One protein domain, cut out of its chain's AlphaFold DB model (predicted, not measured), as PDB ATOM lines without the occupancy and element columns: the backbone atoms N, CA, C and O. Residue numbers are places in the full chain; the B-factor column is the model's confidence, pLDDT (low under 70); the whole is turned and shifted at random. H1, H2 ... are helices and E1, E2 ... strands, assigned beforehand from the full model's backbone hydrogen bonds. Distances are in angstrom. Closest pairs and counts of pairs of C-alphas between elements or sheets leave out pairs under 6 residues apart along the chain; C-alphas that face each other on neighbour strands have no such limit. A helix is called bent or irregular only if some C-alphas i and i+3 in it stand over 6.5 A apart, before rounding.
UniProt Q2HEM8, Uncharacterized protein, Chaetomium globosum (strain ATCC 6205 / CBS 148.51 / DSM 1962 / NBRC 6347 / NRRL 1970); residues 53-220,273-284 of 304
ATOM      1  N   ALA A  53     110.047 147.474 138.065       85.19
ATOM      2  CA  ALA A  53     111.404 147.448 137.541       85.19
ATOM      3  C   ALA A  53     112.245 148.607 138.086       85.19
ATOM      4  O   ALA A  53     113.431 148.422 138.364       85.19
ATOM      5  N   THR A  54     111.634 149.777 138.293       84.75
ATOM      6  CA  THR A  54     112.309 150.954 138.848       84.75
ATOM      7  C   THR A  54     112.711 150.681 140.288       84.75
ATOM      8  O   THR A  54     113.882 150.830 140.630       84.75
ATOM      9  N   ALA A  55     111.783 150.212 141.121       89.94
ATOM     10  CA  ALA A  55     112.065 149.901 142.519       89.94
ATOM     11  C   ALA A  55     113.111 148.785 142.661       89.94
ATOM     12  O   ALA A  55     113.993 148.864 143.518       89.94
ATOM     13  N   LEU A  56     113.039 147.758 141.810       90.12
ATOM     14  CA  LEU A  56     113.968 146.631 141.845       90.12
ATOM     15  C   LEU A  56     115.380 147.017 141.377       90.12
ATOM     16  O   LEU A  56     116.361 146.546 141.949       90.12
ATOM     17  N   CYS A  57     115.491 147.836 140.330       93.00
ATOM     18  CA  CYS A  57     116.765 148.103 139.664       93.00
ATOM     19  C   CYS A  57     117.457 149.381 140.146       93.00
ATOM     20  O   CYS A  57     118.679 149.455 140.051       93.00
ATOM     21  N   ALA A  58     116.721 150.370 140.672       93.00
ATOM     22  CA  ALA A  58     117.268 151.674 141.061       93.00
ATOM     23  C   ALA A  58     118.514 151.604 141.966       93.00
ATOM     24  O   ALA A  58     119.456 152.348 141.690       93.00
ATOM     25  N   PRO A  59     118.600 150.710 142.976       95.00
ATOM     26  CA  PRO A  59     119.792 150.615 143.824       95.00
ATOM     27  C   PRO A  59     121.063 150.172 143.086       95.00
ATOM     28  O   PRO A  59     122.163 150.333 143.610       95.00
ATOM     29  N   TYR A  60     120.917 149.582 141.898       94.56
ATOM     30  CA  TYR A  60     122.003 148.971 141.134       94.56
ATOM     31  C   TYR A  60     122.381 149.759 139.881       94.56
ATOM     32  O   TYR A  60     123.360 149.401 139.227       94.56
ATOM     33  N   ILE A  61     121.637 150.820 139.544       93.12
ATOM     34  CA  ILE A  61     121.992 151.702 138.432       93.12
ATOM     35  C   ILE A  61     123.320 152.389 138.782       93.12
ATOM     36  O   ILE A  61     123.389 153.100 139.790       93.12
ATOM     37  N   PRO A  62     124.381 152.217 137.972       91.38
ATOM     38  CA  PRO A  62     125.663 152.843 138.255       91.38
ATOM     39  C   PRO A  62     125.560 154.372 138.250       91.38
ATOM     40  O   PRO A  62     124.905 154.968 137.389       91.38
ATOM     41  N   SER A  63     126.263 155.015 139.183       87.19
ATOM     42  CA  SER A  63     126.364 156.475 139.216       87.19
ATOM     43  C   SER A  63     127.076 156.994 137.960       87.19
ATOM     44  O   SER A  63     128.093 156.424 137.564       87.19
ATOM     45  N   PRO A  64     126.656 158.132 137.374       83.62
ATOM     46  CA  PRO A  64     127.367 158.751 136.256       83.62
ATOM     47  C   PRO A  64     128.865 158.980 136.506       83.62
ATOM     48  O   PRO A  64     129.654 158.948 135.569       83.62
ATOM     49  N   SER A  65     129.274 159.190 137.763       81.06
ATOM     50  CA  SER A  65     130.678 159.411 138.138       81.06
ATOM     51  C   SER A  65     131.565 158.168 138.040       81.06
ATOM     52  O   SER A  65     132.784 158.301 138.033       81.06
ATOM     53  N   THR A  66     130.981 156.968 137.991       82.94
ATOM     54  CA  THR A  66     131.720 155.697 137.910       82.94
ATOM     55  C   THR A  66     131.753 155.131 136.496       82.94
ATOM     56  O   THR A  66     132.318 154.064 136.273       82.94
ATOM     57  N   LEU A  67     131.097 155.798 135.546       86.00
ATOM     58  CA  LEU A  67     130.905 155.282 134.203       86.00
ATOM     59  C   LEU A  67     132.071 155.665 133.287       86.00
ATOM     60  O   LEU A  67     132.563 156.795 133.352       86.00
ATOM     61  N   PRO A  68     132.520 154.750 132.407       82.56
ATOM     62  CA  PRO A  68     133.570 155.073 131.461       82.56
ATOM     63  C   PRO A  68     133.124 156.160 130.487       82.56
ATOM     64  O   PRO A  68     131.983 156.191 130.021       82.56
ATOM     65  N   THR A  69     134.074 157.022 130.133       81.81
ATOM     66  CA  THR A  69     133.936 157.901 128.974       81.81
ATOM     67  C   THR A  69     134.469 157.153 127.764       81.81
ATOM     68  O   THR A  69     135.651 156.818 127.719       81.81
ATOM     69  N   LEU A  70     133.595 156.871 126.798       80.38
ATOM     70  CA  LEU A  70     134.024 156.348 125.509       80.38
ATOM     71  C   LEU A  70     134.610 157.493 124.687       80.38
ATOM     72  O   LEU A  70     133.941 158.496 124.445       80.38
ATOM     73  N   THR A  71     135.851 157.333 124.245       76.50
ATOM     74  CA  THR A  71     136.506 158.273 123.334       76.50
ATOM     75  C   THR A  71     136.817 157.562 122.030       76.50
ATOM     76  O   THR A  71     137.263 156.416 122.013       76.50
ATOM     77  N   THR A  72     136.560 158.234 120.911       72.19
ATOM     78  CA  THR A  72     136.910 157.721 119.587       72.19
ATOM     79  C   THR A  72     138.017 158.589 119.006       72.19
ATOM     80  O   THR A  72     137.945 159.815 119.022       72.19
ATOM     81  N   THR A  73     139.074 157.958 118.503       70.00
ATOM     82  CA  THR A  73     140.175 158.629 117.788       70.00
ATOM     83  C   THR A  73     139.976 158.564 116.271       70.00
ATOM     84  O   THR A  73     140.929 158.634 115.496       70.00
ATOM     85  N   THR A  74     138.730 158.391 115.822       73.00
ATOM     86  CA  THR A  74     138.414 158.114 114.419       73.00
ATOM     87  C   THR A  74     138.503 159.376 113.569       73.00
ATOM     88  O   THR A  74     138.069 160.451 113.971       73.00
ATOM     89  N   THR A  75     139.004 159.237 112.342       75.50
ATOM     90  CA  THR A  75     139.102 160.342 111.371       75.50
ATOM     91  C   THR A  75     137.741 160.793 110.839       75.50
ATOM     92  O   THR A  75     137.599 161.921 110.368       75.50
ATOM     93  N   ARG A  76     136.729 159.920 110.911       83.19
ATOM     94  CA  ARG A  76     135.349 160.233 110.543       83.19
ATOM     95  C   ARG A  76     134.616 160.843 111.745       83.19
ATOM     96  O   ARG A  76     134.639 160.230 112.812       83.19
ATOM     97  N   PRO A  77     133.933 161.993 111.584       85.81
ATOM     98  CA  PRO A  77     133.160 162.580 112.670       85.81
ATOM     99  C   PRO A  77     132.022 161.636 113.101       85.81
ATOM    100  O   PRO A  77     131.407 161.001 112.233       85.81
ATOM    101  N   PRO A  78     131.715 161.544 114.409       89.62
ATOM    102  CA  PRO A  78     130.623 160.708 114.901       89.62
ATOM    103  C   PRO A  78     129.283 161.209 114.353       89.62
ATOM    104  O   PRO A  78     128.997 162.405 114.415       89.62
ATOM    105  N   ASN A  79     128.443 160.309 113.838       90.56
ATOM    106  CA  ASN A  79     127.053 160.625 113.509       90.56
ATOM    107  C   ASN A  79     126.141 159.958 114.551       90.56
ATOM    108  O   ASN A  79     126.153 158.729 114.624       90.56
ATOM    109  N   PRO A  80     125.346 160.711 115.335       90.81
ATOM    110  CA  PRO A  80     124.491 160.136 116.379       90.81
ATOM    111  C   PRO A  80     123.519 159.077 115.840       90.81
ATOM    112  O   PRO A  80     123.199 158.126 116.540       90.81
ATOM    113  N   ASN A  81     123.129 159.168 114.568       93.06
ATOM    114  CA  ASN A  81     122.215 158.224 113.925       93.06
ATOM    115  C   ASN A  81     122.909 156.973 113.358       93.06
ATOM    116  O   ASN A  81     122.244 156.109 112.785       93.06
ATOM    117  N   ASN A  82     124.235 156.873 113.480       94.88
ATOM    118  CA  ASN A  82     124.971 155.631 113.273       94.88
ATOM    119  C   ASN A  82     125.119 154.938 114.625       94.88
ATOM    120  O   ASN A  82     125.921 155.364 115.464       94.88
ATOM    121  N   VAL A  83     124.326 153.888 114.822       95.94
ATOM    122  CA  VAL A  83     124.194 153.195 116.098       95.94
ATOM    123  C   VAL A  83     124.954 151.872 116.074       95.94
ATOM    124  O   VAL A  83     124.806 151.062 115.156       95.94
ATOM    125  N   LEU A  84     125.741 151.632 117.119       97.12
ATOM    126  CA  LEU A  84     126.318 150.328 117.429       97.12
ATOM    127  C   LEU A  84     125.479 149.645 118.515       97.12
ATOM    128  O   LEU A  84     125.429 150.133 119.641       97.12
ATOM    129  N   LEU A  85     124.866 148.505 118.203       97.75
ATOM    130  CA  LEU A  85     124.321 147.596 119.206       97.75
ATOM    131  C   LEU A  85     125.455 146.753 119.794       97.75
ATOM    132  O   LEU A  85     126.073 145.952 119.092       97.75
ATOM    133  N   LEU A  86     125.695 146.910 121.089       97.88
ATOM    134  CA  LEU A  86     126.657 146.127 121.848       97.88
ATOM    135  C   LEU A  86     125.935 145.059 122.679       97.88
ATOM    136  O   LEU A  86     125.072 145.375 123.499       97.88
ATOM    137  N   ILE A  87     126.299 143.792 122.481       98.25
ATOM    138  CA  ILE A  87     125.667 142.645 123.148       98.25
ATOM    139  C   ILE A  87     126.691 141.987 124.086       98.25
ATOM    140  O   ILE A  87     127.674 141.410 123.609       98.25
ATOM    141  N   PRO A  88     126.496 142.048 125.418       98.00
ATOM    142  CA  PRO A  88     127.497 141.668 126.400       98.00
ATOM    143  C   PRO A  88     127.438 140.183 126.796       98.00
ATOM    144  O   PRO A  88     127.803 139.810 127.910       98.00
ATOM    145  N   THR A  89     126.946 139.309 125.915       96.50
ATOM    146  CA  THR A  89     126.772 137.876 126.187       96.50
ATOM    147  C   THR A  89     127.180 137.029 124.989       96.50
ATOM    148  O   THR A  89     127.048 137.461 123.850       96.50
ATOM    149  N   ALA A  90     127.665 135.813 125.249       95.12
ATOM    150  CA  ALA A  90     127.914 134.806 124.218       95.12
ATOM    151  C   ALA A  90     126.684 133.938 123.899       95.12
ATOM    152  O   ALA A  90     126.729 133.093 123.007       95.12
ATOM    153  N   ASN A  91     125.585 134.114 124.636       94.12
ATOM    154  CA  ASN A  91     124.384 133.312 124.455       94.12
ATOM    155  C   ASN A  91     123.671 133.700 123.146       94.12
ATOM    156  O   ASN A  91     123.183 134.825 123.003       94.12
ATOM    157  N   ALA A  92     123.588 132.753 122.208       95.06
ATOM    158  CA  ALA A  92     123.004 132.975 120.887       95.06
ATOM    159  C   ALA A  92     121.519 133.371 120.947       95.06
ATOM    160  O   ALA A  92     121.102 134.266 120.218       95.06
ATOM    161  N   SER A  93     120.733 132.776 121.849       93.88
ATOM    162  CA  SER A  93     119.305 133.084 121.991       93.88
ATOM    163  C   SER A  93     119.069 134.502 122.515       93.88
ATOM    164  O   SER A  93     118.255 135.232 121.957       93.88
ATOM    165  N   LYS A  94     119.828 134.942 123.530       95.25
ATOM    166  CA  LYS A  94     119.789 136.333 124.027       95.25
ATOM    167  C   LYS A  94     120.251 137.319 122.951       95.25
ATOM    168  O   LYS A  94     119.651 138.376 122.784       95.25
ATOM    169  N   THR A  95     121.290 136.956 122.200       96.88
ATOM    170  CA  THR A  95     121.817 137.764 121.091       96.88
ATOM    171  C   THR A  95     120.773 137.947 119.994       96.88
ATOM    172  O   THR A  95     120.531 139.074 119.559       96.88
ATOM    173  N   ALA A  96     120.120 136.858 119.581       96.56
ATOM    174  CA  ALA A  96     119.051 136.881 118.591       96.56
ATOM    175  C   ALA A  96     117.853 137.706 119.076       96.56
ATOM    176  O   ALA A  96     117.348 138.532 118.320       96.56
ATOM    177  N   LEU A  97     117.453 137.543 120.341       96.75
ATOM    178  CA  LEU A  97     116.356 138.293 120.952       96.75
ATOM    179  C   LEU A  97     116.607 139.810 120.914       96.75
ATOM    180  O   LEU A  97     115.785 140.556 120.388       96.75
ATOM    181  N   LEU A  98     117.763 140.260 121.411       97.81
ATOM    182  CA  LEU A  98     118.134 141.681 121.441       97.81
ATOM    183  C   LEU A  98     118.264 142.270 120.032       97.81
ATOM    184  O   LEU A  98     117.771 143.364 119.761       97.81
ATOM    185  N   THR A  99     118.898 141.522 119.128       97.19
ATOM    186  CA  THR A  99     119.060 141.897 117.718       97.19
ATOM    187  C   THR A  99     117.706 142.087 117.037       97.19
ATOM    188  O   THR A  99     117.480 143.110 116.392       97.19
ATOM    189  N   ALA A 100     116.797 141.120 117.189       97.00
ATOM    190  CA  ALA A 100     115.473 141.174 116.582       97.00
ATOM    191  C   ALA A 100     114.654 142.352 117.126       97.00
ATOM    192  O   ALA A 100     114.059 143.091 116.342       97.00
ATOM    193  N   HIS A 101     114.676 142.571 118.445       97.31
ATOM    194  CA  HIS A 101     113.929 143.659 119.070       97.31
ATOM    195  C   HIS A 101     114.417 145.043 118.612       97.31
ATOM    196  O   HIS A 101     113.603 145.877 118.214       97.31
ATOM    197  N   LEU A 102     115.734 145.292 118.589       95.88
ATOM    198  CA  LEU A 102     116.263 146.582 118.124       95.88
ATOM    199  C   LEU A 102     116.046 146.805 116.627       95.88
ATOM    200  O   LEU A 102     115.820 147.938 116.212       95.88
ATOM    201  N   ALA A 103     116.104 145.752 115.810       95.50
ATOM    202  CA  ALA A 103     115.796 145.868 114.389       95.50
ATOM    203  C   ALA A 103     114.321 146.238 114.159       95.50
ATOM    204  O   ALA A 103     114.033 147.087 113.317       95.50
ATOM    205  N   ALA A 104     113.403 145.639 114.924       96.44
ATOM    206  CA  ALA A 104     111.966 145.879 114.814       96.44
ATOM    207  C   ALA A 104     111.540 147.266 115.321       96.44
ATOM    208  O   ALA A 104     110.624 147.868 114.768       96.44
ATOM    209  N   THR A 105     112.214 147.789 116.347       96.88
ATOM    210  CA  THR A 105     111.895 149.093 116.955       96.88
ATOM    211  C   THR A 105     112.741 150.241 116.406       96.88
ATOM    212  O   THR A 105     112.633 151.364 116.901       96.88
ATOM    213  N   ARG A 106     113.578 149.988 115.387       97.00
ATOM    214  CA  ARG A 106     114.499 150.974 114.808       97.00
ATOM    215  C   ARG A 106     113.736 152.164 114.206       97.00
ATOM    216  O   ARG A 106     113.034 151.987 113.207       97.00
ATOM    217  N   PRO A 107     113.941 153.392 114.709       96.75
ATOM    218  CA  PRO A 107     113.327 154.573 114.124       96.75
ATOM    219  C   PRO A 107     113.839 154.857 112.700       96.75
ATOM    220  O   PRO A 107     114.997 154.555 112.388       96.75
ATOM    221  N   PRO A 108     113.037 155.510 111.836       96.44
ATOM    222  CA  PRO A 108     113.431 155.819 110.458       96.44
ATOM    223  C   PRO A 108     114.670 156.713 110.324       96.44
ATOM    224  O   PRO A 108     115.367 156.637 109.317       96.44
ATOM    225  N   HIS A 109     114.960 157.562 111.319       94.88
ATOM    226  CA  HIS A 109     116.119 158.463 111.286       94.88
ATOM    227  C   HIS A 109     117.448 157.772 111.605       94.88
ATOM    228  O   HIS A 109     118.495 158.398 111.446       94.88
ATOM    229  N   ILE A 110     117.432 156.506 112.035       96.50
ATOM    230  CA  ILE A 110     118.649 155.720 112.249       96.50
ATOM    231  C   ILE A 110     119.222 155.304 110.894       96.50
ATOM    232  O   ILE A 110     118.694 154.427 110.208       96.50
ATOM    233  N   THR A 111     120.336 155.934 110.533       95.19
ATOM    234  CA  THR A 111     121.033 155.740 109.257       95.19
ATOM    235  C   THR A 111     121.650 154.349 109.160       95.19
ATOM    236  O   THR A 111     121.595 153.711 108.110       95.19
ATOM    237  N   SER A 112     122.263 153.873 110.246       95.56
ATOM    238  CA  SER A 112     122.876 152.549 110.303       95.56
ATOM    239  C   SER A 112     122.756 151.940 111.694       95.56
ATOM    240  O   SER A 112     122.803 152.645 112.701       95.56
ATOM    241  N   LEU A 113     122.598 150.618 111.725       96.50
ATOM    242  CA  LEU A 113     122.611 149.805 112.934       96.50
ATOM    243  C   LEU A 113     123.587 148.650 112.696       96.50
ATOM    244  O   LEU A 113     123.330 147.791 111.854       96.50
ATOM    245  N   THR A 114     124.717 148.667 113.397       95.88
ATOM    246  CA  THR A 114     125.736 147.605 113.347       95.88
ATOM    247  C   THR A 114     125.742 146.865 114.671       95.88
ATOM    248  O   THR A 114     125.505 147.485 115.703       95.88
ATOM    249  N   HIS A 115     125.991 145.556 114.674       95.44
ATOM    250  CA  HIS A 115     125.998 144.756 115.900       95.44
ATOM    251  C   HIS A 115     127.412 144.280 116.218       95.44
ATOM    252  O   HIS A 115     128.153 143.867 115.326       95.44
ATOM    253  N   LEU A 116     127.768 144.300 117.499       96.44
ATOM    254  CA  LEU A 116     129.025 143.769 118.001       96.44
ATOM    255  C   LEU A 116     128.779 143.011 119.301       96.44
ATOM    256  O   LEU A 116     128.158 143.520 120.235       96.44
ATOM    257  N   GLN A 117     129.293 141.789 119.367       97.19
ATOM    258  CA  GLN A 117     129.209 140.960 120.559       97.19
ATOM    259  C   GLN A 117     130.532 141.036 121.317       97.19
ATOM    260  O   GLN A 117     131.574 140.634 120.799       97.19
ATOM    261  N   ILE A 118     130.495 141.537 122.551       96.56
ATOM    262  CA  ILE A 118     131.655 141.564 123.448       96.56
ATOM    263  C   ILE A 118     131.215 140.962 124.777       96.56
ATOM    264  O   ILE A 118     130.684 141.693 125.610       96.56
ATOM    265  N   PRO A 119     131.407 139.647 124.993       96.88
ATOM    266  CA  PRO A 119     131.059 139.019 126.259       96.88
ATOM    267  C   PRO A 119     131.696 139.766 127.433       96.88
ATOM    268  O   PRO A 119     132.902 140.022 127.435       96.88
ATOM    269  N   ALA A 120     130.876 140.120 128.417       96.88
ATOM    270  CA  ALA A 120     131.311 140.766 129.644       96.88
ATOM    271  C   ALA A 120     130.821 139.958 130.841       96.88
ATOM    272  O   ALA A 120     129.715 139.414 130.819       96.88
ATOM    273  N   ASP A 121     131.655 139.879 131.871       95.94
ATOM    274  CA  ASP A 121     131.310 139.220 133.124       95.94
ATOM    275  C   ASP A 121     130.201 140.000 133.854       95.94
ATOM    276  O   ASP A 121     130.180 141.234 133.829       95.94
ATOM    277  N   SER A 122     129.260 139.286 134.472       95.00
ATOM    278  CA  SER A 122     128.239 139.883 135.335       95.00
ATOM    279  C   SER A 122     128.739 140.095 136.764       95.00
ATOM    280  O   SER A 122     128.192 140.935 137.481       95.00
ATOM    281  N   GLY A 123     129.764 139.354 137.195       94.94
ATOM    282  CA  GLY A 123     130.270 139.367 138.567       94.94
ATOM    283  C   GLY A 123     129.258 138.860 139.599       94.94
ATOM    284  O   GLY A 123     129.352 139.246 140.763       94.94
ATOM    285  N   VAL A 124     128.253 138.074 139.181       93.00
ATOM    286  CA  VAL A 124     127.183 137.577 140.069       93.00
ATOM    287  C   VAL A 124     126.876 136.078 139.954       93.00
ATOM    288  O   VAL A 124     125.792 135.636 140.340       93.00
ATOM    289  N   GLY A 125     127.821 135.305 139.420       90.38
ATOM    290  CA  GLY A 125     127.668 133.864 139.228       90.38
ATOM    291  C   GLY A 125     126.600 133.480 138.201       90.38
ATOM    292  O   GLY A 125     125.987 134.328 137.546       90.38
ATOM    293  N   GLU A 126     126.372 132.173 138.057       90.31
ATOM    294  CA  GLU A 126     125.400 131.617 137.100       90.31
ATOM    295  C   GLU A 126     123.952 131.640 137.627       90.31
ATOM    296  O   GLU A 126     123.007 131.751 136.843       90.31
ATOM    297  N   GLN A 127     123.755 131.562 138.952       95.00
ATOM    298  CA  GLN A 127     122.440 131.652 139.599       95.00
ATOM    299  C   GLN A 127     122.371 132.866 140.537       95.00
ATOM    300  O   GLN A 127     122.489 132.711 141.756       95.00
ATOM    301  N   PRO A 128     122.140 134.078 140.014       96.56
ATOM    302  CA  PRO A 128     121.960 135.238 140.868       96.56
ATOM    303  C   PRO A 128     120.603 135.190 141.588       96.56
ATOM    304  O   PRO A 128     119.575 134.793 141.021       96.56
ATOM    305  N   TYR A 129     120.601 135.636 142.843       95.19
ATOM    306  CA  TYR A 129     119.417 135.802 143.679       95.19
ATOM    307  C   TYR A 129     119.111 137.278 143.931       95.19
ATOM    308  O   TYR A 129     120.010 138.108 144.068       95.19
ATOM    309  N   ASP A 130     117.822 137.600 144.039       94.25
ATOM    310  CA  ASP A 130     117.322 138.925 144.413       94.25
ATOM    311  C   ASP A 130     117.988 140.053 143.600       94.25
ATOM    312  O   ASP A 130     117.961 140.051 142.372       94.25
ATOM    313  N   GLY A 131     118.609 141.021 144.275       94.62
ATOM    314  CA  GLY A 131     119.275 142.155 143.644       94.62
ATOM    315  C   GLY A 131     120.539 141.821 142.851       94.62
ATOM    316  O   GLY A 131     121.004 142.651 142.068       94.62
ATOM    317  N   ALA A 132     121.097 140.616 143.002       96.44
ATOM    318  CA  ALA A 132     122.262 140.213 142.225       96.44
ATOM    319  C   ALA A 132     121.941 140.099 140.730       96.44
ATOM    320  O   ALA A 132     122.805 140.414 139.922       96.44
ATOM    321  N   GLY A 133     120.708 139.740 140.358       96.75
ATOM    322  CA  GLY A 133     120.285 139.671 138.955       96.75
ATOM    323  C   GLY A 133     120.389 141.021 138.245       96.75
ATOM    324  O   GLY A 133     121.199 141.165 137.325       96.75
ATOM    325  N   PRO A 134     119.634 142.040 138.703       97.00
ATOM    326  CA  PRO A 134     119.750 143.409 138.208       97.00
ATOM    327  C   PRO A 134     121.191 143.926 138.208       97.00
ATOM    328  O   PRO A 134     121.667 144.399 137.176       97.00
ATOM    329  N   ARG A 135     121.923 143.767 139.321       97.50
ATOM    330  CA  ARG A 135     123.341 144.153 139.419       97.50
ATOM    331  C   ARG A 135     124.189 143.512 138.317       97.50
ATOM    332  O   ARG A 135     124.973 144.207 137.677       97.50
ATOM    333  N   GLY A 136     124.001 142.219 138.062       97.75
ATOM    334  CA  GLY A 136     124.693 141.488 137.006       97.75
ATOM    335  C   GLY A 136     124.447 142.070 135.617       97.75
ATOM    336  O   GLY A 136     125.394 142.258 134.853       97.75
ATOM    337  N   ALA A 137     123.200 142.431 135.301       97.75
ATOM    338  CA  ALA A 137     122.860 143.053 134.024       97.75
ATOM    339  C   ALA A 137     123.564 144.411 133.830       97.75
ATOM    340  O   ALA A 137     124.159 144.646 132.776       97.75
ATOM    341  N   PHE A 138     123.570 145.278 134.850       97.94
ATOM    342  CA  PHE A 138     124.291 146.557 134.799       97.94
ATOM    343  C   PHE A 138     125.807 146.369 134.676       97.94
ATOM    344  O   PHE A 138     126.441 147.031 133.852       97.94
ATOM    345  N   ASN A 139     126.384 145.428 135.432       97.62
ATOM    346  CA  ASN A 139     127.805 145.091 135.352       97.62
ATOM    347  C   ASN A 139     128.204 144.646 133.941       97.62
ATOM    348  O   ASN A 139     129.206 145.129 133.415       97.62
ATOM    349  N   ARG A 140     127.391 143.802 133.287       98.00
ATOM    350  CA  ARG A 140     127.625 143.387 131.894       98.00
ATOM    351  C   ARG A 140     127.634 144.578 130.938       98.00
ATOM    352  O   ARG A 140     128.502 144.649 130.070       98.00
ATOM    353  N   VAL A 141     126.702 145.521 131.101       97.62
ATOM    354  CA  VAL A 141     126.651 146.731 130.267       97.62
ATOM    355  C   VAL A 141     127.924 147.564 130.431       97.62
ATOM    356  O   VAL A 141     128.598 147.866 129.445       97.62
ATOM    357  N   VAL A 142     128.291 147.898 131.670       96.62
ATOM    358  CA  VAL A 142     129.480 148.712 131.967       96.62
ATOM    359  C   VAL A 142     130.763 147.998 131.530       96.62
ATOM    360  O   VAL A 142     131.624 148.594 130.880       96.62
ATOM    361  N   GLY A 143     130.875 146.702 131.823       96.69
ATOM    362  CA  GLY A 143     132.012 145.865 131.452       96.69
ATOM    363  C   GLY A 143     132.209 145.769 129.940       96.69
ATOM    364  O   GLY A 143     133.345 145.871 129.468       96.69
ATOM    365  N   ALA A 144     131.125 145.651 129.168       97.00
ATOM    366  CA  ALA A 144     131.198 145.619 127.711       97.00
ATOM    367  C   ALA A 144     131.635 146.963 127.124       97.00
ATOM    368  O   ALA A 144     132.452 146.980 126.206       97.00
ATOM    369  N   VAL A 145     131.180 148.087 127.682       95.25
ATOM    370  CA  VAL A 145     131.647 149.419 127.268       95.25
ATOM    371  C   VAL A 145     133.136 149.608 127.573       95.25
ATOM    372  O   VAL A 145     133.890 150.058 126.711       95.25
ATOM    373  N   HIS A 146     133.603 149.198 128.756       94.19
ATOM    374  CA  HIS A 146     135.037 149.206 129.065       94.19
ATOM    375  C   HIS A 146     135.844 148.322 128.110       94.19
ATOM    376  O   HIS A 146     136.946 148.686 127.699       94.19
ATOM    377  N   ALA A 147     135.325 147.143 127.771       94.88
ATOM    378  CA  ALA A 147     135.979 146.248 126.831       94.88
ATOM    379  C   ALA A 147     136.024 146.852 125.421       94.88
ATOM    380  O   ALA A 147     137.077 146.797 124.789       94.88
ATOM    381  N   LEU A 148     134.943 147.490 124.966       93.94
ATOM    382  CA  LEU A 148     134.896 148.231 123.707       93.94
ATOM    383  C   LEU A 148     135.974 149.320 123.659       93.94
ATOM    384  O   LEU A 148     136.750 149.344 122.707       93.94
ATOM    385  N   GLN A 149     136.084 150.145 124.706       90.56
ATOM    386  CA  GLN A 149     137.104 151.197 124.812       90.56
ATOM    387  C   GLN A 149     138.523 150.630 124.680       90.56
ATOM    388  O   GLN A 149     139.293 151.063 123.826       90.56
ATOM    389  N   ARG A 150     138.859 149.603 125.474       91.69
ATOM    390  CA  ARG A 150     140.200 148.989 125.441       91.69
ATOM    391  C   ARG A 150     140.546 148.416 124.069       91.69
ATOM    392  O   ARG A 150     141.704 148.430 123.666       91.69
ATOM    393  N   GLN A 151     139.564 147.860 123.367       91.25
ATOM    394  CA  GLN A 151     139.769 147.289 122.036       91.25
ATOM    395  C   GLN A 151     139.842 148.371 120.950       91.25
ATOM    396  O   GLN A 151     140.562 148.201 119.965       91.25
ATOM    397  N   ALA A 152     139.156 149.501 121.139       87.88
ATOM    398  CA  ALA A 152     139.293 150.688 120.300       87.88
ATOM    399  C   ALA A 152     140.705 151.283 120.402       87.88
ATOM    400  O   ALA A 152     141.344 151.523 119.382       87.88
ATOM    401  N   GLU A 153     141.231 151.428 121.622       88.25
ATOM    402  CA  GLU A 153     142.595 151.915 121.892       88.25
ATOM    403  C   GLU A 153     143.678 151.016 121.278       88.25
ATOM    404  O   GLU A 153     144.726 151.494 120.851       88.25
ATOM    405  N   ARG A 154     143.409 149.710 121.182       89.38
ATOM    406  CA  ARG A 154     144.276 148.727 120.511       89.38
ATOM    407  C   ARG A 154     144.104 148.691 118.989       89.38
ATOM    408  O   ARG A 154     144.754 147.886 118.329       89.38
ATOM    409  N   GLY A 155     143.204 149.497 118.431       86.12
ATOM    410  CA  GLY A 155     142.896 149.535 117.001       86.12
ATOM    411  C   GLY A 155     142.066 148.355 116.481       86.12
ATOM    412  O   GLY A 155     141.775 148.307 115.293       86.12
ATOM    413  N   THR A 156     141.638 147.421 117.338       87.31
ATOM    414  CA  THR A 156     140.898 146.209 116.927       87.31
ATOM    415  C   THR A 156     139.499 146.528 116.398       87.31
ATOM    416  O   THR A 156     139.037 145.891 115.458       87.31
ATOM    417  N   TYR A 157     138.836 147.540 116.966       86.81
ATOM    418  CA  TYR A 157     137.493 147.971 116.548       86.81
ATOM    419  C   TYR A 157     137.459 149.382 115.951       86.81
ATOM    420  O   TYR A 157     136.393 149.987 115.870       86.81
ATOM    421  N   GLY A 158     138.609 149.910 115.514       81.19
ATOM    422  CA  GLY A 158     138.695 151.265 114.960       81.19
ATOM    423  C   GLY A 158     137.772 151.480 113.756       81.19
ATOM    424  O   GLY A 158     137.089 152.497 113.681       81.19
ATOM    425  N   GLU A 159     137.689 150.499 112.853       83.38
ATOM    426  CA  GLU A 159     136.782 150.557 111.698       83.38
ATOM    427  C   GLU A 159     135.310 150.456 112.105       83.38
ATOM    428  O   GLU A 159     134.493 151.240 111.627       83.38
ATOM    429  N   VAL A 160     134.977 149.550 113.032       86.25
ATOM    430  CA  VAL A 160     133.603 149.354 113.529       86.25
ATOM    431  C   VAL A 160     133.073 150.615 114.211       86.25
ATOM    432  O   VAL A 160     131.901 150.948 114.068       86.25
ATOM    433  N   LEU A 161     133.934 151.337 114.930       88.94
ATOM    434  CA  LEU A 161     133.584 152.588 115.605       88.94
ATOM    435  C   LEU A 161     133.644 153.815 114.686       88.94
ATOM    436  O   LEU A 161     133.207 154.895 115.083       88.94
ATOM    437  N   SER A 162     134.155 153.681 113.460       89.12
ATOM    438  CA  SER A 162     134.354 154.808 112.550       89.12
ATOM    439  C   SER A 162     133.030 155.447 112.128       89.12
ATOM    440  O   SER A 162     132.249 154.900 111.347       89.12
ATOM    441  N   GLY A 163     132.783 156.657 112.631       90.12
ATOM    442  CA  GLY A 163     131.552 157.406 112.384       90.12
ATOM    443  C   GLY A 163     130.336 156.928 113.178       90.12
ATOM    444  O   GLY A 163     129.243 157.439 112.920       90.12
ATOM    445  N   VAL A 164     130.497 155.995 114.123       92.75
ATOM    446  CA  VAL A 164     129.475 155.665 115.129       92.75
ATOM    447  C   VAL A 164     129.369 156.834 116.099       92.75
ATOM    448  O   VAL A 164     130.367 157.253 116.680       92.75
ATOM    449  N   GLY A 165     128.166 157.376 116.272       92.00
ATOM    450  CA  GLY A 165     127.897 158.449 117.233       92.00
ATOM    451  C   GLY A 165     127.086 158.005 118.441       92.00
ATOM    452  O   GLY A 165     126.936 158.776 119.385       92.00
ATOM    453  N   THR A 166     126.549 156.787 118.440       93.88
ATOM    454  CA  THR A 166     125.782 156.255 119.568       93.88
ATOM    455  C   THR A 166     126.026 154.761 119.722       93.88
ATOM    456  O   THR A 166     125.987 154.008 118.753       93.88
ATOM    457  N   VAL A 167     126.248 154.325 120.957       95.94
ATOM    458  CA  VAL A 167     126.264 152.911 121.336       95.94
ATOM    459  C   VAL A 167     124.997 152.625 122.131       95.94
ATOM    460  O   VAL A 167     124.701 153.334 123.089       95.94
ATOM    461  N   VAL A 168     124.253 151.591 121.751       97.44
ATOM    462  CA  VAL A 168     123.171 151.030 122.562       97.44
ATOM    463  C   VAL A 168     123.624 149.667 123.055       97.44
ATOM    464  O   VAL A 168     123.919 148.780 122.261       97.44
ATOM    465  N   VAL A 169     123.699 149.487 124.366       98.06
ATOM    466  CA  VAL A 169     124.057 148.210 124.983       98.06
ATOM    467  C   VAL A 169     122.785 147.523 125.449       98.06
ATOM    468  O   VAL A 169     122.003 148.131 126.174       98.06
ATOM    469  N   GLY A 170     122.576 146.274 125.041       98.19
ATOM    470  CA  GLY A 170     121.433 145.466 125.465       98.19
ATOM    471  C   GLY A 170     121.889 144.272 126.288       98.19
ATOM    472  O   GLY A 170     122.607 143.427 125.768       98.19
ATOM    473  N   ALA A 171     121.486 144.180 127.552       98.19
ATOM    474  CA  ALA A 171     121.825 143.074 128.444       98.19
ATOM    475  C   ALA A 171     120.569 142.368 128.959       98.19
ATOM    476  O   ALA A 171     119.539 142.999 129.186       98.19
ATOM    477  N   VAL A 172     120.681 141.055 129.170       97.56
ATOM    478  CA  VAL A 172     119.620 140.226 129.752       97.56
ATOM    479  C   VAL A 172     120.222 139.311 130.804       97.56
ATOM    480  O   VAL A 172     121.118 138.526 130.478       97.56
ATOM    481  N   GLU A 173     119.680 139.335 132.019       96.75
ATOM    482  CA  GLU A 173     120.069 138.441 133.114       96.75
ATOM    483  C   GLU A 173     118.830 137.757 133.703       96.75
ATOM    484  O   GLU A 173     117.788 138.385 133.857       96.75
ATOM    485  N   ASN A 174     118.928 136.466 134.019       95.38
ATOM    486  CA  ASN A 174     117.861 135.748 134.725       95.38
ATOM    487  C   ASN A 174     118.237 135.662 136.198       95.38
ATOM    488  O   ASN A 174     119.422 135.554 136.501       95.38
ATOM    489  N   PHE A 175     117.263 135.679 137.099       95.88
ATOM    490  CA  PHE A 175     117.513 135.633 138.535       95.88
ATOM    491  C   PHE A 175     116.307 135.097 139.298       95.88
ATOM    492  O   PHE A 175     115.166 135.204 138.857       95.88
ATOM    493  N   VAL A 176     116.561 134.544 140.482       95.00
ATOM    494  CA  VAL A 176     115.501 134.055 141.369       95.00
ATOM    495  C   VAL A 176     115.301 135.044 142.508       95.00
ATOM    496  O   VAL A 176     116.229 135.325 143.265       95.00
ATOM    497  N   ARG A 177     114.080 135.552 142.678       93.12
ATOM    498  CA  ARG A 177     113.712 136.342 143.858       93.12
ATOM    499  C   ARG A 177     113.215 135.449 144.974       93.12
ATOM    500  O   ARG A 177     112.327 134.625 144.770       93.12
ATOM    501  N   ARG A 178     113.747 135.671 146.169       89.88
ATOM    502  CA  ARG A 178     113.339 135.053 147.430       89.88
ATOM    503  C   ARG A 178     112.338 135.983 148.113       89.88
ATOM    504  O   ARG A 178     112.659 136.690 149.063       89.88
ATOM    505  N   GLU A 179     111.109 136.017 147.609       75.81
ATOM    506  CA  GLU A 179     110.057 136.864 148.182       75.81
ATOM    507  C   GLU A 179     109.386 136.176 149.373       75.81
ATOM    508  O   GLU A 179     109.077 134.986 149.317       75.81
ATOM    509  N   ARG A 180     109.106 136.920 150.451       74.19
ATOM    510  CA  ARG A 180     108.210 136.436 151.511       74.19
ATOM    511  C   ARG A 180     106.767 136.581 151.042       74.19
ATOM    512  O   ARG A 180     106.351 137.680 150.685       74.19
ATOM    513  N   ALA A 181     105.997 135.496 151.085       65.44
ATOM    514  CA  ALA A 181     104.560 135.569 150.848       65.44
ATOM    515  C   ALA A 181     103.888 136.509 151.862       65.44
ATOM    516  O   ALA A 181     104.205 136.474 153.054       65.44
ATOM    517  N   ALA A 182     102.939 137.325 151.395       57.78
ATOM    518  CA  ALA A 182     102.069 138.101 152.269       57.78
ATOM    519  C   ALA A 182     101.116 137.141 153.005       57.78
ATOM    520  O   ALA A 182     100.213 136.575 152.391       57.78
ATOM    521  N   GLY A 183     101.356 136.911 154.298       61.03
ATOM    522  CA  GLY A 183     100.565 136.012 155.142       61.03
ATOM    523  C   GLY A 183     101.332 135.493 156.362       61.03
ATOM    524  O   GLY A 183     102.560 135.610 156.443       61.03
ATOM    525  N   GLU A 184     100.602 134.925 157.325       40.84
ATOM    526  CA  GLU A 184     101.166 134.356 158.553       40.84
ATOM    527  C   GLU A 184     102.040 133.138 158.227       40.84
ATOM    528  O   GLU A 184     101.562 132.088 157.805       40.84
ATOM    529  N   GLY A 185     103.355 133.300 158.386       59.38
ATOM    530  CA  GLY A 185     104.329 132.213 158.252       59.38
ATOM    531  C   GLY A 185     105.611 132.570 157.502       59.38
ATOM    532  O   GLY A 185     106.556 131.785 157.539       59.38
ATOM    533  N   GLY A 186     105.686 133.730 156.833       60.28
ATOM    534  CA  GLY A 186     106.937 134.237 156.244       60.28
ATOM    535  C   GLY A 186     107.620 133.278 155.257       60.28
ATOM    536  O   GLY A 186     108.845 133.298 155.122       60.28
ATOM    537  N   VAL A 187     106.848 132.406 154.598       67.88
ATOM    538  CA  VAL A 187     107.379 131.396 153.677       67.88
ATOM    539  C   VAL A 187     107.932 132.078 152.429       67.88
ATOM    540  O   VAL A 187     107.262 132.908 151.815       67.88
ATOM    541  N   LEU A 188     109.161 131.712 152.060       74.00
ATOM    542  CA  LEU A 188     109.779 132.166 150.819       74.00
ATOM    543  C   LEU A 188     109.145 131.456 149.619       74.00
ATOM    544  O   LEU A 188     109.145 130.222 149.568       74.00
ATOM    545  N   VAL A 189     108.636 132.245 148.676       81.12
ATOM    546  CA  VAL A 189     108.103 131.805 147.383       81.12
ATOM    547  C   VAL A 189     109.116 132.227 146.321       81.12
ATOM    548  O   VAL A 189     109.191 133.416 146.001       81.12
ATOM    549  N   PRO A 190     109.943 131.296 145.819       82.00
ATOM    550  CA  PRO A 190     110.940 131.634 144.824       82.00
ATOM    551  C   PRO A 190     110.276 131.852 143.465       82.00
ATOM    552  O   PRO A 190     109.471 131.037 143.002       82.00
ATOM    553  N   VAL A 191     110.637 132.959 142.827       89.44
ATOM    554  CA  VAL A 191     110.132 133.324 141.503       89.44
ATOM    555  C   VAL A 191     111.315 133.621 140.586       89.44
ATOM    556  O   VAL A 191     112.152 134.459 140.915       89.44
ATOM    557  N   ASP A 192     111.398 132.908 139.463       94.25
ATOM    558  CA  ASP A 192     112.399 133.113 138.412       94.25
ATOM    559  C   ASP A 192     111.907 134.225 137.474       94.25
ATOM    560  O   ASP A 192     110.828 134.125 136.882       94.25
ATOM    561  N   TYR A 193     112.682 135.303 137.394       95.94
ATOM    562  CA  TYR A 193     112.438 136.476 136.564       95.94
ATOM    563  C   TYR A 193     113.622 136.700 135.617       95.94
ATOM    564  O   TYR A 193     114.763 136.336 135.905       95.94
ATOM    565  N   GLY A 194     113.371 137.390 134.512       96.75
ATOM    566  CA  GLY A 194     114.397 137.985 133.665       96.75
ATOM    567  C   GLY A 194     114.414 139.503 133.814       96.75
ATOM    568  O   GLY A 194     113.359 140.126 133.851       96.75
ATOM    569  N   VAL A 195     115.595 140.110 133.876       97.88
ATOM    570  CA  VAL A 195     115.786 141.560 133.766       97.88
ATOM    571  C   VAL A 195     116.416 141.884 132.418       97.88
ATOM    572  O   VAL A 195     117.364 141.223 131.984       97.88
ATOM    573  N   VAL A 196     115.890 142.913 131.763       98.19
ATOM    574  CA  VAL A 196     116.426 143.473 130.527       98.19
ATOM    575  C   VAL A 196     116.889 144.896 130.796       98.19
ATOM    576  O   VAL A 196     116.176 145.686 131.411       98.19
ATOM    577  N   VAL A 197     118.086 145.225 130.319       98.25
ATOM    578  CA  VAL A 197     118.664 146.565 130.417       98.25
ATOM    579  C   VAL A 197     119.063 147.032 129.024       98.25
ATOM    580  O   VAL A 197     119.894 146.396 128.375       98.25
ATOM    581  N   PHE A 198     118.519 148.169 128.598       98.06
ATOM    582  CA  PHE A 198     119.068 148.950 127.497       98.06
ATOM    583  C   PHE A 198     119.784 150.179 128.045       98.06
ATOM    584  O   PHE A 198     119.290 150.859 128.945       98.06
ATOM    585  N   CYS A 199     120.949 150.477 127.486       96.75
ATOM    586  CA  CYS A 199     121.705 151.667 127.829       96.75
ATOM    587  C   CYS A 199     122.185 152.386 126.575       96.75
ATOM    588  O   CYS A 199     122.884 151.784 125.763       96.75
ATOM    589  N   ARG A 200     121.855 153.672 126.435       94.94
ATOM    590  CA  ARG A 200     122.455 154.537 125.412       94.94
ATOM    591  C   ARG A 200     123.709 155.202 125.961       94.94
ATOM    592  O   ARG A 200     123.667 155.800 127.032       94.94
ATOM    593  N   VAL A 201     124.778 155.184 125.171       93.31
ATOM    594  CA  VAL A 201     126.011 155.944 125.388       93.31
ATOM    595  C   VAL A 201     126.281 156.796 124.145       93.31
ATOM    596  O   VAL A 201     126.504 156.268 123.054       93.31
ATOM    597  N   SER A 202     126.223 158.120 124.298       89.81
ATOM    598  CA  SER A 202     126.506 159.079 123.220       89.81
ATOM    599  C   SER A 202     128.013 159.262 123.033       89.81
ATOM    600  O   SER A 202     128.744 159.391 124.016       89.81
ATOM    601  N   LEU A 203     128.466 159.271 121.776       86.75
ATOM    602  CA  LEU A 203     129.855 159.535 121.371       86.75
ATOM    603  C   LEU A 203     130.010 160.887 120.656       86.75
ATOM    604  O   LEU A 203     131.098 161.213 120.180       86.75
ATOM    605  N   ALA A 204     128.923 161.648 120.507       75.69
ATOM    606  CA  ALA A 204     128.934 162.903 119.771       75.69
ATOM    607  C   ALA A 204     129.648 164.022 120.567       75.69
ATOM    608  O   ALA A 204     129.439 164.141 121.778       75.69
ATOM    609  N   PRO A 205     130.472 164.871 119.919       66.69
ATOM    610  CA  PRO A 205     131.131 165.994 120.590       66.69
ATOM    611  C   PRO A 205     130.116 167.039 121.078       66.69
ATOM    612  O   PRO A 205     129.091 167.255 120.435       66.69
ATOM    613  N   GLY A 206     130.421 167.732 122.179       62.31
ATOM    614  CA  GLY A 206     129.568 168.794 122.741       62.31
ATOM    615  C   GLY A 206     128.521 168.306 123.747       62.31
ATOM    616  O   GLY A 206     127.949 169.108 124.482       62.31
ATOM    617  N   GLU A 207     128.335 166.993 123.870       60.03
ATOM    618  CA  GLU A 207     127.701 166.375 125.032       60.03
ATOM    619  C   GLU A 207     128.804 165.990 126.026       60.03
ATOM    620  O   GLU A 207     129.195 164.832 126.121       60.03
ATOM    621  N   GLU A 208     129.361 166.973 126.749       51.62
ATOM    622  CA  GLU A 208     130.570 166.839 127.601       51.62
ATOM    623  C   GLU A 208     130.471 165.826 128.764       51.62
ATOM    624  O   GLU A 208     131.391 165.679 129.568       51.62
ATOM    625  N   ARG A 209     129.389 165.057 128.837       52.62
ATOM    626  CA  ARG A 209     129.347 163.761 129.508       52.62
ATOM    627  C   ARG A 209     128.544 162.846 128.606       52.62
ATOM    628  O   ARG A 209     127.392 163.176 128.327       52.62
ATOM    629  N   ALA A 210     129.115 161.711 128.201       58.91
ATOM    630  CA  ALA A 210     128.344 160.632 127.597       58.91
ATOM    631  C   ALA A 210     127.112 160.408 128.484       58.91
ATOM    632  O   ALA A 210     127.243 160.007 129.642       58.91
ATOM    633  N   ARG A 211     125.921 160.797 128.015       75.44
ATOM    634  CA  ARG A 211     124.705 160.651 128.814       75.44
ATOM    635  C   ARG A 211     124.309 159.195 128.736       75.44
ATOM    636  O   ARG A 211     123.640 158.785 127.794       75.44
ATOM    637  N   TRP A 212     124.791 158.438 129.713       89.56
ATOM    638  CA  TRP A 212     124.302 157.106 130.006       89.56
ATOM    639  C   TRP A 212     122.814 157.217 130.303       89.56
ATOM    640  O   TRP A 212     122.411 157.796 131.312       89.56
ATOM    641  N   GLU A 213     122.001 156.719 129.383       92.88
ATOM    642  CA  GLU A 213     120.556 156.687 129.533       92.88
ATOM    643  C   GLU A 213     120.112 155.240 129.655       92.88
ATOM    644  O   GLU A 213     120.256 154.456 128.720       92.88
ATOM    645  N   TRP A 214     119.590 154.900 130.828       94.94
ATOM    646  CA  TRP A 214     119.166 153.552 131.167       94.94
ATOM    647  C   TRP A 214     117.669 153.380 130.926       94.94
ATOM    648  O   TRP A 214     116.862 154.268 131.215       94.94
ATOM    649  N   ARG A 215     117.300 152.207 130.424       96.81
ATOM    650  CA  ARG A 215     115.932 151.704 130.337       96.81
ATOM    651  C   ARG A 215     115.944 150.275 130.845       96.81
ATOM    652  O   ARG A 215     116.811 149.490 130.461       96.81
ATOM    653  N   VAL A 216     115.016 149.959 131.738       97.25
ATOM    654  CA  VAL A 216     114.958 148.660 132.406       97.25
ATOM    655  C   VAL A 216     113.562 148.078 132.316       97.25
ATOM    656  O   VAL A 216     112.579 148.809 132.399       97.25
ATOM    657  N   GLY A 217     113.496 146.764 132.169       97.31
ATOM    658  CA  GLY A 217     112.262 145.995 132.207       97.31
ATOM    659  C   GLY A 217     112.503 144.676 132.914       97.31
ATOM    660  O   GLY A 217     113.628 144.174 132.973       97.31
ATOM    661  N   VAL A 218     111.440 144.127 133.487       97.62
ATOM    662  CA  VAL A 218     111.473 142.841 134.182       97.62
ATOM    663  C   VAL A 218     110.362 141.984 133.605       97.62
ATOM    664  O   VAL A 218     109.242 142.455 133.424       97.62
ATOM    665  N   SER A 219     110.669 140.731 133.293       97.62
ATOM    666  CA  SER A 219     109.677 139.793 132.790       97.62
ATOM    667  C   SER A 219     108.628 139.476 133.849       97.62
ATOM    668  O   SER A 219     108.844 139.644 135.050       97.62
ATOM    669  N   LYS A 220     107.504 138.906 133.417       95.56
ATOM    670  CA  LYS A 220     106.650 138.145 134.335       95.56
ATOM    671  C   LYS A 220     107.462 137.005 134.953       95.56
ATOM    672  O   LYS A 220     108.392 136.480 134.333       95.56
ATOM    673  N   ARG A 273     110.815 131.037 128.204       94.12
ATOM    674  CA  ARG A 273     111.510 132.135 128.887       94.12
ATOM    675  C   ARG A 273     111.774 133.317 127.950       94.12
ATOM    676  O   ARG A 273     111.692 134.467 128.371       94.12
ATOM    677  N   TYR A 274     112.092 133.042 126.688       95.12
ATOM    678  CA  TYR A 274     112.405 134.083 125.710       95.12
ATOM    679  C   TYR A 274     111.170 134.876 125.280       95.12
ATOM    680  O   TYR A 274     111.310 136.048 124.942       95.12
ATOM    681  N   ASP A 275     109.977 134.282 125.353       95.81
ATOM    682  CA  ASP A 275     108.725 135.004 125.123       95.81
ATOM    683  C   ASP A 275     108.457 135.987 126.266       95.81
ATOM    684  O   ASP A 275     108.194 137.155 126.015       95.81
ATOM    685  N   LEU A 276     108.655 135.571 127.522       96.31
ATOM    686  CA  LEU A 276     108.497 136.460 128.684       96.31
ATOM    687  C   LEU A 276     109.480 137.641 128.672       96.31
ATOM    688  O   LEU A 276     109.146 138.742 129.103       96.31
ATOM    689  N   LEU A 277     110.708 137.406 128.206       97.31
ATOM    690  CA  LEU A 277     111.707 138.459 128.016       97.31
ATOM    691  C   LEU A 277     111.343 139.391 126.856       97.31
ATOM    692  O   LEU A 277     111.608 140.587 126.941       97.31
ATOM    693  N   ARG A 278     110.750 138.854 125.783       97.56
ATOM    694  CA  ARG A 278     110.267 139.646 124.649       97.56
ATOM    695  C   ARG A 278     109.123 140.563 125.074       97.56
ATOM    696  O   ARG A 278     109.214 141.751 124.796       97.56
ATOM    697  N   ASP A 279     108.141 140.047 125.814       97.12
ATOM    698  CA  ASP A 279     107.050 140.848 126.387       97.12
ATOM    699  C   ASP A 279     107.616 142.026 127.205       97.12
ATOM    700  O   ASP A 279     107.218 143.171 127.017       97.12
ATOM    701  N   ALA A 280     108.616 141.766 128.060       97.00
ATOM    702  CA  ALA A 280     109.262 142.816 128.848       97.00
ATOM    703  C   ALA A 280     109.956 143.874 127.978       97.00
ATOM    704  O   ALA A 280     109.912 145.053 128.306       97.00
ATOM    705  N   MET A 281     110.603 143.469 126.879       97.62
ATOM    706  CA  MET A 281     111.230 144.399 125.934       97.62
ATOM    707  C   MET A 281     110.201 145.242 125.179       97.62
ATOM    708  O   MET A 281     110.449 146.415 124.935       97.62
ATOM    709  N   GLU A 282     109.059 144.669 124.800       96.75
ATOM    710  CA  GLU A 282     107.991 145.379 124.081       96.75
ATOM    711  C   GLU A 282     107.342 146.485 124.927       96.75
ATOM    712  O   GLU A 282     106.903 147.497 124.385       96.75
ATOM    713  N   GLU A 283     107.342 146.332 126.252       95.12
ATOM    714  CA  GLU A 283     106.893 147.358 127.200       95.12
ATOM    715  C   GLU A 283     107.949 148.453 127.453       95.12
ATOM    716  O   GLU A 283     107.651 149.481 128.068       95.12
ATOM    717  N   MET A 284     109.185 148.263 126.984       94.62
ATOM    718  CA  MET A 284     110.282 149.209 127.160       94.62
ATOM    719  C   MET A 284     110.454 150.114 125.941       94.62
ATOM    720  O   MET A 284     110.493 149.679 124.794       94.62
TER     721      MET A 284
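Overview. This is residues 53 to 220 and 273 to 284 of the 304 residues of an uncharacterized protein of Chaetomium globosum (strain ATCC 6205 / CBS 148.51 / DSM 1962 / NBRC 6347 / NRRL 1970) (UniProt Q2HEM8). A long, twisted sheet of five strands is the core, with helices over both faces: the long H3 and the short H1 cover one, and H2 and H4, side by side, cover the other. The hairpin of E3 and E4 reaches beyond the helices at one end, with residues 181 to 187 at its tip. The printed part has 180 residues with four named helices and five named strands, in the order H1 E1 H2 E2 H3 E3 E4 E5 H4; the mixed sheet runs E2 E1 E3 E4 E5, and the class is mixed, helices and strands. The whole is compact, with a radius of gyration of the C-alphas of 17.2 A and spans of 65 by 32 by 27 A.

Along the chain. In the sheet, E3 is residues 164 to 180, 46.3 A long, and bends by 54 degrees at residue 176; E4 is residues 188 to 202, 42.0 A. E1 is residues 79 to 87, E2 112 to 117 and E5 213 to 218. H3, residues 132 to 153, measures 31.0 A from C-alpha 132 at (122.262, 140.213, 142.225). H1, residues 53 to 60, begins at (111.404, 147.448, 137.541) and is irregular: C-alphas 56 and 59 are 7.3 A apart. H2 is residues 92 to 104, and H4, residues 273 to 282, ends at (107.991, 145.379, 124.081).

Arrangement. E3, E4 and E5 form a meander, each strand the antiparallel neighbour of the one before, with N 171 and O 197 at 2.8 A and N 198 and O 215 at 2.9 A. E1 is parallel to E3, N 86 and O 168 at 2.8 A, and to E2, N 85 and O 114 at 2.8 A. E1, H2, E2 is a strand-helix-strand unit with a right-handed crossover; E2, H3, E3 is a split one, E1 between its strands, also right-handed. H3 runs along the strands, 8.7 A over the sheet, its closest C-alphas to E3 being Gly 133 and Phe 175, 4.9 A. H1 touches H3 at residues 134 to 138 alone, Tyr 60 and Arg 135 having the closest C-alphas, 5.3 A. On the opposite face H2 and H4 touch at a shallow tilt of 25 degrees, the same way, closest at C-alphas 97 and 278, 7.3 A. Every O i to N i+4 pair is within hydrogen-bond range in H2, H3 and H4, but 2 of 4 in H1.

Size, cuts and confidence. The C-alphas of Thr 75 and Glu 184 are the two farthest apart, 65.9 A. Residues 221 to 272 are not printed, and C-alphas 220 and 273 are 9.5 A apart across the cut. The links H1 to E1 and E2 to H3 are long. The pLDDT is under 70 at residues 181 to 187 and 205 to 210.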